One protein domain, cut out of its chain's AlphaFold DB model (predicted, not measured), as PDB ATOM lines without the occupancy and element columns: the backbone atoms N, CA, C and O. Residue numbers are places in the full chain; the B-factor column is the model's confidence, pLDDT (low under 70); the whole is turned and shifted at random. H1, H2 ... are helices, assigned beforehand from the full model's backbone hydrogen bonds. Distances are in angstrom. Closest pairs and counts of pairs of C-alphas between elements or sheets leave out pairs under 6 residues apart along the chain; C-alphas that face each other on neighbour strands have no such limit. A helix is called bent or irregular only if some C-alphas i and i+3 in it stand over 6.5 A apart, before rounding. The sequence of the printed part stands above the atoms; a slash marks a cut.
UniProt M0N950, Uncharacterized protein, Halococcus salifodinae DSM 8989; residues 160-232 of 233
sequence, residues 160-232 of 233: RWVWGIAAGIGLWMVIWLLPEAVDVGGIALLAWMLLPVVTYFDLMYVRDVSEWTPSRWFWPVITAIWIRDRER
ATOM      1  N   ARG A 160      92.396 110.149  96.504       54.97
ATOM      2  CA  ARG A 160      91.280 109.208  96.601       54.97
ATOM      3  C   ARG A 160      91.684 107.764  96.909       54.97
ATOM      4  O   ARG A 160      90.841 107.029  97.411       54.97
ATOM      5  N   TRP A 161      92.929 107.331  96.680       62.66
ATOM      6  CA  TRP A 161      93.316 105.950  97.035       62.66
ATOM      7  C   TRP A 161      93.263 105.718  98.552       62.66
ATOM      8  O   TRP A 161      92.787 104.671  98.996       62.66
ATOM      9  N   VAL A 162      93.686 106.705  99.350       63.69
ATOM     10  CA  VAL A 162      93.642 106.631 100.821       63.69
ATOM     11  C   VAL A 162      92.206 106.412 101.299       63.69
ATOM     12  O   VAL A 162      91.972 105.615 102.205       63.69
ATOM     13  N   TRP A 163      91.229 107.023 100.620       66.81
ATOM     14  CA  TRP A 163      89.807 106.785 100.869       66.81
ATOM     15  C   TRP A 163      89.370 105.359 100.523       66.81
ATOM     16  O   TRP A 163      88.540 104.803 101.233       66.81
ATOM     17  N   GLY A 164      89.956 104.735  99.499       66.25
ATOM     18  CA  GLY A 164      89.732 103.321  99.181       66.25
ATOM     19  C   GLY A 164      90.237 102.377 100.278       66.25
ATOM     20  O   GLY A 164      89.518 101.465 100.684       66.25
ATOM     21  N   ILE A 165      91.433 102.633 100.819       68.88
ATOM     22  CA  ILE A 165      91.983 101.859 101.945       68.88
ATOM     23  C   ILE A 165      91.155 102.086 103.212       68.88
ATOM     24  O   ILE A 165      90.754 101.124 103.866       68.88
ATOM     25  N   ALA A 166      90.846 103.343 103.540       75.25
ATOM     26  CA  ALA A 166      90.035 103.688 104.702       75.25
ATOM     27  C   ALA A 166      88.627 103.074 104.621       75.25
ATOM     28  O   ALA A 166      88.135 102.540 105.614       75.25
ATOM     29  N   ALA A 167      88.006 103.071 103.436       72.62
ATOM     30  CA  ALA A 167      86.725 102.411 103.202       72.62
ATOM     31  C   ALA A 167      86.825 100.887 103.360       72.62
ATOM     32  O   ALA A 167      85.948 100.286 103.975       72.62
ATOM     33  N   GLY A 168      87.904 100.265 102.871       70.56
ATOM     34  CA  GLY A 168      88.155  98.833 103.047       70.56
ATOM     35  C   GLY A 168      88.322  98.435 104.517       70.56
ATOM     36  O   GLY A 168      87.686  97.487 104.976       70.56
ATOM     37  N   ILE A 169      89.122  99.187 105.279       77.94
ATOM     38  CA  ILE A 169      89.320  98.971 106.722       77.94
ATOM     39  C   ILE A 169      88.015  99.205 107.489       77.94
ATOM     40  O   ILE A 169      87.634  98.388 108.327       77.94
ATOM     41  N   GLY A 170      87.306 100.296 107.185       77.69
ATOM     42  CA  GLY A 170      86.021 100.620 107.799       77.69
ATOM     43  C   GLY A 170      84.978  99.533 107.550       77.69
ATOM     44  O   GLY A 170      84.303  99.108 108.485       77.69
ATOM     45  N   LEU A 171      84.905  99.013 106.321       73.69
ATOM     46  CA  LEU A 171      84.020  97.907 105.979       73.69
ATOM     47  C   LEU A 171      84.355  96.662 106.805       73.69
ATOM     48  O   LEU A 171      83.444  96.085 107.387       73.69
ATOM     49  N   TRP A 172      85.637  96.295 106.927       69.88
ATOM     50  CA  TRP A 172      86.079  95.160 107.749       69.88
ATOM     51  C   TRP A 172      85.761  95.327 109.239       69.88
ATOM     52  O   TRP A 172      85.339  94.366 109.880       69.88
ATOM     53  N   MET A 173      85.908  96.531 109.789       76.12
ATOM     54  CA  MET A 173      85.544  96.834 111.179       76.12
ATOM     55  C   MET A 173      84.043  96.636 111.431       76.12
ATOM     56  O   MET A 173      83.663  96.097 112.467       76.12
ATOM     57  N   VAL A 174      83.185  97.002 110.471       73.81
ATOM     58  CA  VAL A 174      81.731  96.782 110.574       73.81
ATOM     59  C   VAL A 174      81.395  95.290 110.652       73.81
ATOM     60  O   VAL A 174      80.512  94.915 111.417       73.81
ATOM     61  N   ILE A 175      82.132  94.430 109.941       69.38
ATOM     62  CA  ILE A 175      81.961  92.965 110.011       69.38
ATOM     63  C   ILE A 175      82.198  92.453 111.431       69.38
ATOM     64  O   ILE A 175      81.419  91.649 111.933       69.38
ATOM     65  N   TRP A 176      83.248  92.945 112.090       68.75
ATOM     66  CA  TRP A 176      83.608  92.546 113.453       68.75
ATOM     67  C   TRP A 176      82.629  93.039 114.524       68.75
ATOM     68  O   TRP A 176      82.581  92.463 115.606       68.75
ATOM     69  N   LEU A 177      81.852  94.089 114.240       75.94
ATOM     70  CA  LEU A 177      80.843  94.624 115.159       75.94
ATOM     71  C   LEU A 177      79.456  93.982 114.992       75.94
ATOM     72  O   LEU A 177      78.569  94.245 115.807       75.94
ATOM     73  N   LEU A 178      79.236  93.169 113.953       75.19
ATOM     74  CA  LEU A 178      77.939  92.541 113.719       75.19
ATOM     75  C   LEU A 178      77.730  91.334 114.655       75.19
ATOM     76  O   LEU A 178      78.637  90.520 114.825       75.19
ATOM     77  N   PRO A 179      76.536  91.187 115.260       76.12
ATOM     78  CA  PRO A 179      76.224  90.032 116.093       76.12
ATOM     79  C   PRO A 179      76.219  88.729 115.278       76.12
ATOM     80  O   PRO A 179      75.793  88.720 114.126       76.12
ATOM     81  N   GLU A 180      76.592  87.610 115.910       68.38
ATOM     82  CA  GLU A 180      76.695  86.269 115.291       68.38
ATOM     83  C   GLU A 180      75.404  85.770 114.610       68.38
ATOM     84  O   GLU A 180      75.436  84.845 113.805       68.38
ATOM     85  N   ALA A 181      74.259  86.386 114.916       69.25
ATOM     86  CA  ALA A 181      72.967  86.079 114.308       69.25
ATOM     87  C   ALA A 181      72.778  86.669 112.894       69.25
ATOM     88  O   ALA A 181      71.765  86.393 112.251       69.25
ATOM     89  N   VAL A 182      73.701  87.509 112.416       69.44
ATOM     90  CA  VAL A 182      73.633  88.123 111.085       69.44
ATOM     91  C   VAL A 182      74.294  87.196 110.069       69.44
ATOM     92  O   VAL A 182      75.437  86.790 110.255       69.44
ATOM     93  N   ASP A 183      73.589  86.870 108.983       70.19
ATOM     94  CA  ASP A 183      74.143  86.067 107.888       70.19
ATOM     95  C   ASP A 183      75.294  86.824 107.203       70.19
ATOM     96  O   ASP A 183      75.105  87.722 106.379       70.19
ATOM     97  N   VAL A 184      76.516  86.471 107.601       67.94
ATOM     98  CA  VAL A 184      77.766  87.096 107.156       67.94
ATOM     99  C   VAL A 184      78.150  86.676 105.735       67.94
ATOM    100  O   VAL A 184      79.118  87.205 105.190       67.94
ATOM    101  N   GLY A 185      77.414  85.747 105.109       71.25
ATOM    102  CA  GLY A 185      77.752  85.196 103.796       71.25
ATOM    103  C   GLY A 185      77.870  86.266 102.711       71.25
ATOM    104  O   GLY A 185      78.834  86.268 101.945       71.25
ATOM    105  N   GLY A 186      76.947  87.233 102.693       68.31
ATOM    106  CA  GLY A 186      76.986  88.345 101.736       68.31
ATOM    107  C   GLY A 186      78.193  89.261 101.938       68.31
ATOM    108  O   GLY A 186      78.827  89.684 100.975       68.31
ATOM    109  N   ILE A 187      78.560  89.508 103.192       67.38
ATOM    110  CA  ILE A 187      79.685  90.364 103.566       67.38
ATOM    111  C   ILE A 187      81.019  89.674 103.254       67.38
ATOM    112  O   ILE A 187      81.918  90.295 102.692       67.38
ATOM    113  N   ALA A 188      81.142  88.383 103.565       69.06
ATOM    114  CA  ALA A 188      82.319  87.585 103.240       69.06
ATOM    115  C   ALA A 188      82.551  87.520 101.723       69.06
ATOM    116  O   ALA A 188      83.687  87.616 101.267       69.06
ATOM    117  N   LEU A 189      81.478  87.421 100.936       71.69
ATOM    118  CA  LEU A 189      81.542  87.413  99.476       71.69
ATOM    119  C   LEU A 189      81.948  88.786  98.915       71.69
ATOM    120  O   LEU A 189      82.749  88.862  97.986       71.69
ATOM    121  N   LEU A 190      81.470  89.871  99.527       70.19
ATOM    122  CA  LEU A 190      81.855  91.242  99.179       70.19
ATOM    123  C   LEU A 190      83.330  91.512  99.518       70.19
ATOM    124  O   LEU A 190      84.067  92.046  98.692       70.19
ATOM    125  N   ALA A 191      83.793  91.056 100.684       70.00
ATOM    126  CA  ALA A 191      85.200  91.101 101.073       70.00
ATOM    127  C   ALA A 191      86.084  90.264 100.132       70.00
ATOM    128  O   ALA A 191      87.164  90.707  99.747       70.00
ATOM    129  N   TRP A 192      85.605  89.091  99.706       79.44
ATOM    130  CA  TRP A 192      86.291  88.247  98.728       79.44
ATOM    131  C   TRP A 192      86.392  88.918  97.352       79.44
ATOM    132  O   TRP A 192      87.435  88.827  96.713       79.44
ATOM    133  N   MET A 193      85.360  89.657  96.919       74.69
ATOM    134  CA  MET A 193      85.418  90.459  95.689       74.69
ATOM    135  C   MET A 193      86.318  91.695  95.803       74.69
ATOM    136  O   MET A 193      86.903  92.105  94.802       74.69
ATOM    137  N   LEU A 194      86.441  92.301  96.989       74.19
ATOM    138  CA  LEU A 194      87.304  93.469  97.193       74.19
ATOM    139  C   LEU A 194      88.789  93.105  97.300       74.19
ATOM    140  O   LEU A 194      89.639  93.930  96.972       74.19
ATOM    141  N   LEU A 195      89.110  91.888  97.740       75.38
ATOM    142  CA  LEU A 195      90.486  91.446  97.973       75.38
ATOM    143  C   LEU A 195      91.375  91.596  96.720       75.38
ATOM    144  O   LEU A 195      92.410  92.248  96.832       75.38
ATOM    145  N   PRO A 196      90.972  91.145  95.511       71.38
ATOM    146  CA  PRO A 196      91.742  91.359  94.286       71.38
ATOM    147  C   PRO A 196      91.975  92.835  93.958       71.38
ATOM    148  O   PRO A 196      93.044  93.191  93.470       71.38
ATOM    149  N   VAL A 197      90.989  93.694  94.233       71.50
ATOM    150  CA  VAL A 197      91.078  95.137  93.970       71.50
ATOM    151  C   VAL A 197      92.116  95.770  94.892       71.50
ATOM    152  O   VAL A 197      92.996  96.488  94.428       71.50
ATOM    153  N   VAL A 198      92.065  95.454  96.189       75.00
ATOM    154  CA  VAL A 198      93.045  95.945  97.167       75.00
ATOM    155  C   VAL A 198      94.441  95.409  96.853       75.00
ATOM    156  O   VAL A 198      95.386  96.191  96.823       75.00
ATOM    157  N   THR A 199      94.577  94.116  96.542       72.25
ATOM    158  CA  THR A 199      95.867  93.525  96.159       72.25
ATOM    159  C   THR A 199      96.424  94.164  94.894       72.25
ATOM    160  O   THR A 199      97.618  94.416  94.841       72.25
ATOM    161  N   TYR A 200      95.594  94.473  93.894       73.06
ATOM    162  CA  TYR A 200      96.040  95.177  92.690       73.06
ATOM    163  C   TYR A 200      96.645  96.550  93.022       73.06
ATOM    164  O   TYR A 200      97.742  96.866  92.562       73.06
ATOM    165  N   PHE A 201      95.967  97.346  93.854       69.06
ATOM    166  CA  PHE A 201      96.469  98.661  94.258       69.06
ATOM    167  C   PHE A 201      97.716  98.581  95.142       69.06
ATOM    168  O   PHE A 201      98.622  99.393  94.968       69.06
ATOM    169  N   ASP A 202      97.790  97.596  96.036       71.88
ATOM    170  CA  ASP A 202      98.969  97.341  96.867       71.88
ATOM    171  C   ASP A 202     100.180  96.943  96.011       71.88
ATOM    172  O   ASP A 202     101.265  97.493  96.165       71.88
ATOM    173  N   LEU A 203      99.980  96.074  95.015       64.81
ATOM    174  CA  LEU A 203     101.039  95.642  94.100       64.81
ATOM    175  C   LEU A 203     101.542  96.786  93.216       64.81
ATOM    176  O   LEU A 203     102.729  96.834  92.901       64.81
ATOM    177  N   MET A 204     100.659  97.711  92.825       62.84
ATOM    178  CA  MET A 204     101.083  98.930  92.139       62.84
ATOM    179  C   MET A 204     101.818  99.884  93.080       62.84
ATOM    180  O   MET A 204     102.855 100.402  92.702       62.84
ATOM    181  N   TYR A 205     101.335 100.094  94.309       63.88
ATOM    182  CA  TYR A 205     102.038 100.918  95.296       63.88
ATOM    183  C   TYR A 205     103.445 100.385  95.571       63.88
ATOM    184  O   TYR A 205     104.407 101.129  95.452       63.88
ATOM    185  N   VAL A 206     103.581  99.090  95.847       63.12
ATOM    186  CA  VAL A 206     104.878  98.439  96.054       63.12
ATOM    187  C   VAL A 206     105.794  98.628  94.848       63.12
ATOM    188  O   VAL A 206     106.948  98.977  95.035       63.12
ATOM    189  N   ARG A 207     105.297  98.458  93.620       64.31
ATOM    190  CA  ARG A 207     106.102  98.710  92.415       64.31
ATOM    191  C   ARG A 207     106.542 100.163  92.277       64.31
ATOM    192  O   ARG A 207     107.620 100.410  91.754       64.31
ATOM    193  N   ASP A 208     105.705 101.093  92.725       55.16
ATOM    194  CA  ASP A 208     105.962 102.517  92.575       55.16
ATOM    195  C   ASP A 208     106.975 103.030  93.600       55.16
ATOM    196  O   ASP A 208     107.776 103.876  93.242       55.16
ATOM    197  N   VAL A 209     106.976 102.554  94.850       55.94
ATOM    198  CA  VAL A 209     107.891 103.043  95.915       55.94
ATOM    199  C   VAL A 209     109.015 102.073  96.276       55.94
ATOM    200  O   VAL A 209     109.843 102.373  97.138       55.94
ATOM    201  N   SER A 210     109.069 100.898  95.652       55.41
ATOM    202  CA  SER A 210     110.059  99.877  95.966       55.41
ATOM    203  C   SER A 210     110.571  99.179  94.707       55.41
ATOM    204  O   SER A 210     109.805  98.750  93.853       55.41
ATOM    205  N   GLU A 211     111.888  98.950  94.644       63.25
ATOM    206  CA  GLU A 211     112.517  98.057  93.652       63.25
ATOM    207  C   GLU A 211     112.102  96.579  93.830       63.25
ATOM    208  O   GLU A 211     112.555  95.680  93.112       63.25
ATOM    209  N   TRP A 212     111.251  96.282  94.817       59.88
ATOM    210  CA  TRP A 212     110.807  94.935  95.105       59.88
ATOM    211  C   TRP A 212     109.869  94.430  94.010       59.88
ATOM    212  O   TRP A 212     108.719  94.837  93.866       59.88
ATOM    213  N   THR A 213     110.374  93.459  93.256       67.06
ATOM    214  CA  THR A 213     109.628  92.698  92.257       67.06
ATOM    215  C   THR A 213     109.276  91.326  92.840       67.06
ATOM    216  O   THR A 213     110.022  90.357  92.656       67.06
ATOM    217  N   PRO A 214     108.165  91.197  93.599       63.06
ATOM    218  CA  PRO A 214     107.797  89.919  94.187       63.06
ATOM    219  C   PRO A 214     107.623  88.862  93.096       63.06
ATOM    220  O   PRO A 214     106.940  89.062  92.091       63.06
ATOM    221  N   SER A 215     108.238  87.700  93.319       71.19
ATOM    222  CA  SER A 215     108.043  86.518  92.479       71.19
ATOM    223  C   SER A 215     106.551  86.221  92.319       71.19
ATOM    224  O   SER A 215     105.799  86.285  93.291       71.19
ATOM    225  N   ARG A 216     106.128  85.792  91.120       76.12
ATOM    226  CA  ARG A 216     104.742  85.366  90.822       76.12
ATOM    227  C   ARG A 216     104.171  84.321  91.797       76.12
ATOM    228  O   ARG A 216     102.966  84.114  91.842       76.12
ATOM    229  N   TRP A 217     105.037  83.651  92.558       79.06
ATOM    230  CA  TRP A 217     104.681  82.634  93.547       79.06
ATOM    231  C   TRP A 217     104.547  83.159  94.980       79.06
ATOM    232  O   TRP A 217     104.066  82.426  95.838       79.06
ATOM    233  N   PHE A 218     104.950  84.401  95.252       77.38
ATOM    234  CA  PHE A 218     105.005  84.957  96.603       77.38
ATOM    235  C   PHE A 218     103.635  84.933  97.298       77.38
ATOM    236  O   PHE A 218     103.490  84.347  98.371       77.38
ATOM    237  N   TRP A 219     102.610  85.483  96.643       72.75
ATOM    238  CA  TRP A 219     101.256  85.545  97.195       72.75
ATOM    239  C   TRP A 219     100.595  84.168  97.357       72.75
ATOM    240  O   TRP A 219     100.154  83.882  98.469       72.75
ATOM    241  N   PRO A 220     100.598  83.264  96.351       76.88
ATOM    242  CA  PRO A 220     100.076  81.906  96.526       76.88
ATOM    243  C   PRO A 220     100.698  81.149  97.706       76.88
ATOM    244  O   PRO A 220      99.993  80.436  98.419       76.88
ATOM    245  N   VAL A 221     102.008  81.309  97.933       80.94
ATOM    246  CA  VAL A 221     102.712  80.646  99.039       80.94
ATOM    247  C   VAL A 221     102.267  81.203 100.389       80.94
ATOM    248  O   VAL A 221     101.950  80.420 101.283       80.94
ATOM    249  N   ILE A 222     102.179  82.528 100.539       80.69
ATOM    250  CA  ILE A 222     101.668  83.150 101.771       80.69
ATOM    251  C   ILE A 222     100.224  82.721 102.045       80.69
ATOM    252  O   ILE A 222      99.904  82.340 103.171       80.69
ATOM    253  N   THR A 223      99.359  82.708 101.027       76.12
ATOM    254  CA  THR A 223      97.966  82.273 101.183       76.12
ATOM    255  C   THR A 223      97.878  80.806 101.610       76.12
ATOM    256  O   THR A 223      97.109  80.476 102.510       76.12
ATOM    257  N   ALA A 224      98.699  79.924 101.031       81.62
ATOM    258  CA  ALA A 224      98.743  78.514 101.414       81.62
ATOM    259  C   ALA A 224      99.222  78.307 102.863       81.62
ATOM    260  O   ALA A 224      98.675  77.464 103.576       81.62
ATOM    261  N   ILE A 225     100.212  79.086 103.316       84.88
ATOM    262  CA  ILE A 225     100.684  79.064 104.710       84.88
ATOM    263  C   ILE A 225      99.567  79.509 105.656       84.88
ATOM    264  O   ILE A 225      99.317  78.840 106.656       84.88
ATOM    265  N   TRP A 226      98.870  80.594 105.320       78.25
ATOM    266  CA  TRP A 226      97.788  81.127 106.143       78.25
ATOM    267  C   TRP A 226      96.623  80.139 106.293       78.25
ATOM    268  O   TRP A 226      96.151  79.903 107.403       78.25
ATOM    269  N   ILE A 227      96.201  79.498 105.195       77.19
ATOM    270  CA  ILE A 227      95.144  78.473 105.221       77.19
ATOM    271  C   ILE A 227      95.561  77.291 106.105       77.19
ATOM    272  O   ILE A 227      94.790  76.857 106.956       77.19
ATOM    273  N   ARG A 228      96.801  76.812 105.948       82.19
ATOM    274  CA  ARG A 228      97.343  75.698 106.738       82.19
ATOM    275  C   ARG A 228      97.378  75.993 108.239       82.19
ATOM    276  O   ARG A 228      97.203  75.074 109.035       82.19
ATOM    277  N   ASP A 229      97.664  77.231 108.628       77.25
ATOM    278  CA  ASP A 229      97.732  77.614 110.042       77.25
ATOM    279  C   ASP A 229      96.336  77.681 110.676       77.25
ATOM    280  O   ASP A 229      96.146  77.285 111.824       77.25
ATOM    281  N   ARG A 230      95.322  78.060 109.886       67.56
ATOM    282  CA  ARG A 230      93.924  78.097 110.330       67.56
ATOM    283  C   ARG A 230      93.312  76.725 110.612       67.56
ATOM    284  O   ARG A 230      92.388  76.646 111.405       67.56
ATOM    285  N   GLU A 231      93.804  75.659 109.984       68.88
ATOM    286  CA  GLU A 231      93.322  74.283 110.212       68.88
ATOM    287  C   GLU A 231      93.822  73.667 111.532       68.88
ATOM    288  O   GLU A 231      93.431  72.556 111.888       68.88
ATOM    289  N   ARG A 232      94.723  74.353 112.249       64.25
ATOM    290  CA  ARG A 232      95.337  73.859 113.493       64.25
ATOM    291  C   ARG A 232      94.723  74.440 114.770       64.25
ATOM    292  O   ARG A 232      95.141  74.025 115.852       64.25
TER     293      ARG A 232
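AT A GLANCE: This is residues 160 to 232 of the 233 residues of an uncharacterized protein of Halococcus salifodinae DSM 8989 (UniProt M0N950). Picture a loose, flat zigzag of three helices, a Z in outline: H1 runs one way, the long bent helix H2 runs back, and H3 turns back again on the other side of H2 from H1. H1 and H2 make a narrow V near each other, while H3 is held off by itself, and its residues 220 to 230 stick out free. The printed part has 73 residues with three named helices, H1, H2 and H3 in that order, and no named strand; its class is all helix. The radius of gyration of the C-alphas is 15.0 A, and the spans are 46 by 37 by 16 A.

IN THESE COORDINATES: Find C-alpha 160 at (91.280, 109.208, 96.601); here H1, residues 160 to 177, begins, and it runs 25.8 A from first to last C-alpha. Go on to C-alpha 185 at (77.752, 85.196, 103.796), where H2, residues 185 to 209, begins. By its hydrogen bonds H2 was assigned as one helix, but it is bent: C-alphas 193 and 196 are 6.5 A apart. Read it as two arms, H2a from residue 185 to 193, 12.3 A long, and H2b from residue 196 to 209, 20.0 A long. The last helix is H3, residues 218 to 230, 18.9 A long, ending at C-alpha 230 at (93.924, 78.097, 110.330).

HOW THE PARTS SIT: Start with H1 and look at Ile 175 and Ile 187, whose C-alphas, 7.3 A apart, are the closest of H1 and H2a. These two are close but not clearly touching. They run opposite ways at a shallow tilt of 26 degrees. Farther along, the closest C-alphas of H1 and H2b are those of Ile 165 and Val 198, 7.7 A apart, and these two are also close but not clearly touching. They run opposite ways at a steep tilt of 44 degrees. Between the arms H2a and H2b you will find a shallow tilt of 33 degrees, only just short of steep. H3 is apart from H1, from H2a and from H2b. In the backbones of H1, H2a, H2b and H3, every O i to N i+4 pair is within hydrogen-bond range.

THE WHOLE: The C-alphas farthest apart are those of Ala 181 and Glu 211, 46.2 A. The printed part has no cut, and both links are short: 7 residues from H1 to H2 and 8 from H2 to H3. Residues 176 to 183 and 220 to 232 stand free. The mean pLDDT of the printed part is 70.8; look in the B-factor column for values under 70 at 32 residues, among them residues 160 to 165 and 203 to 214.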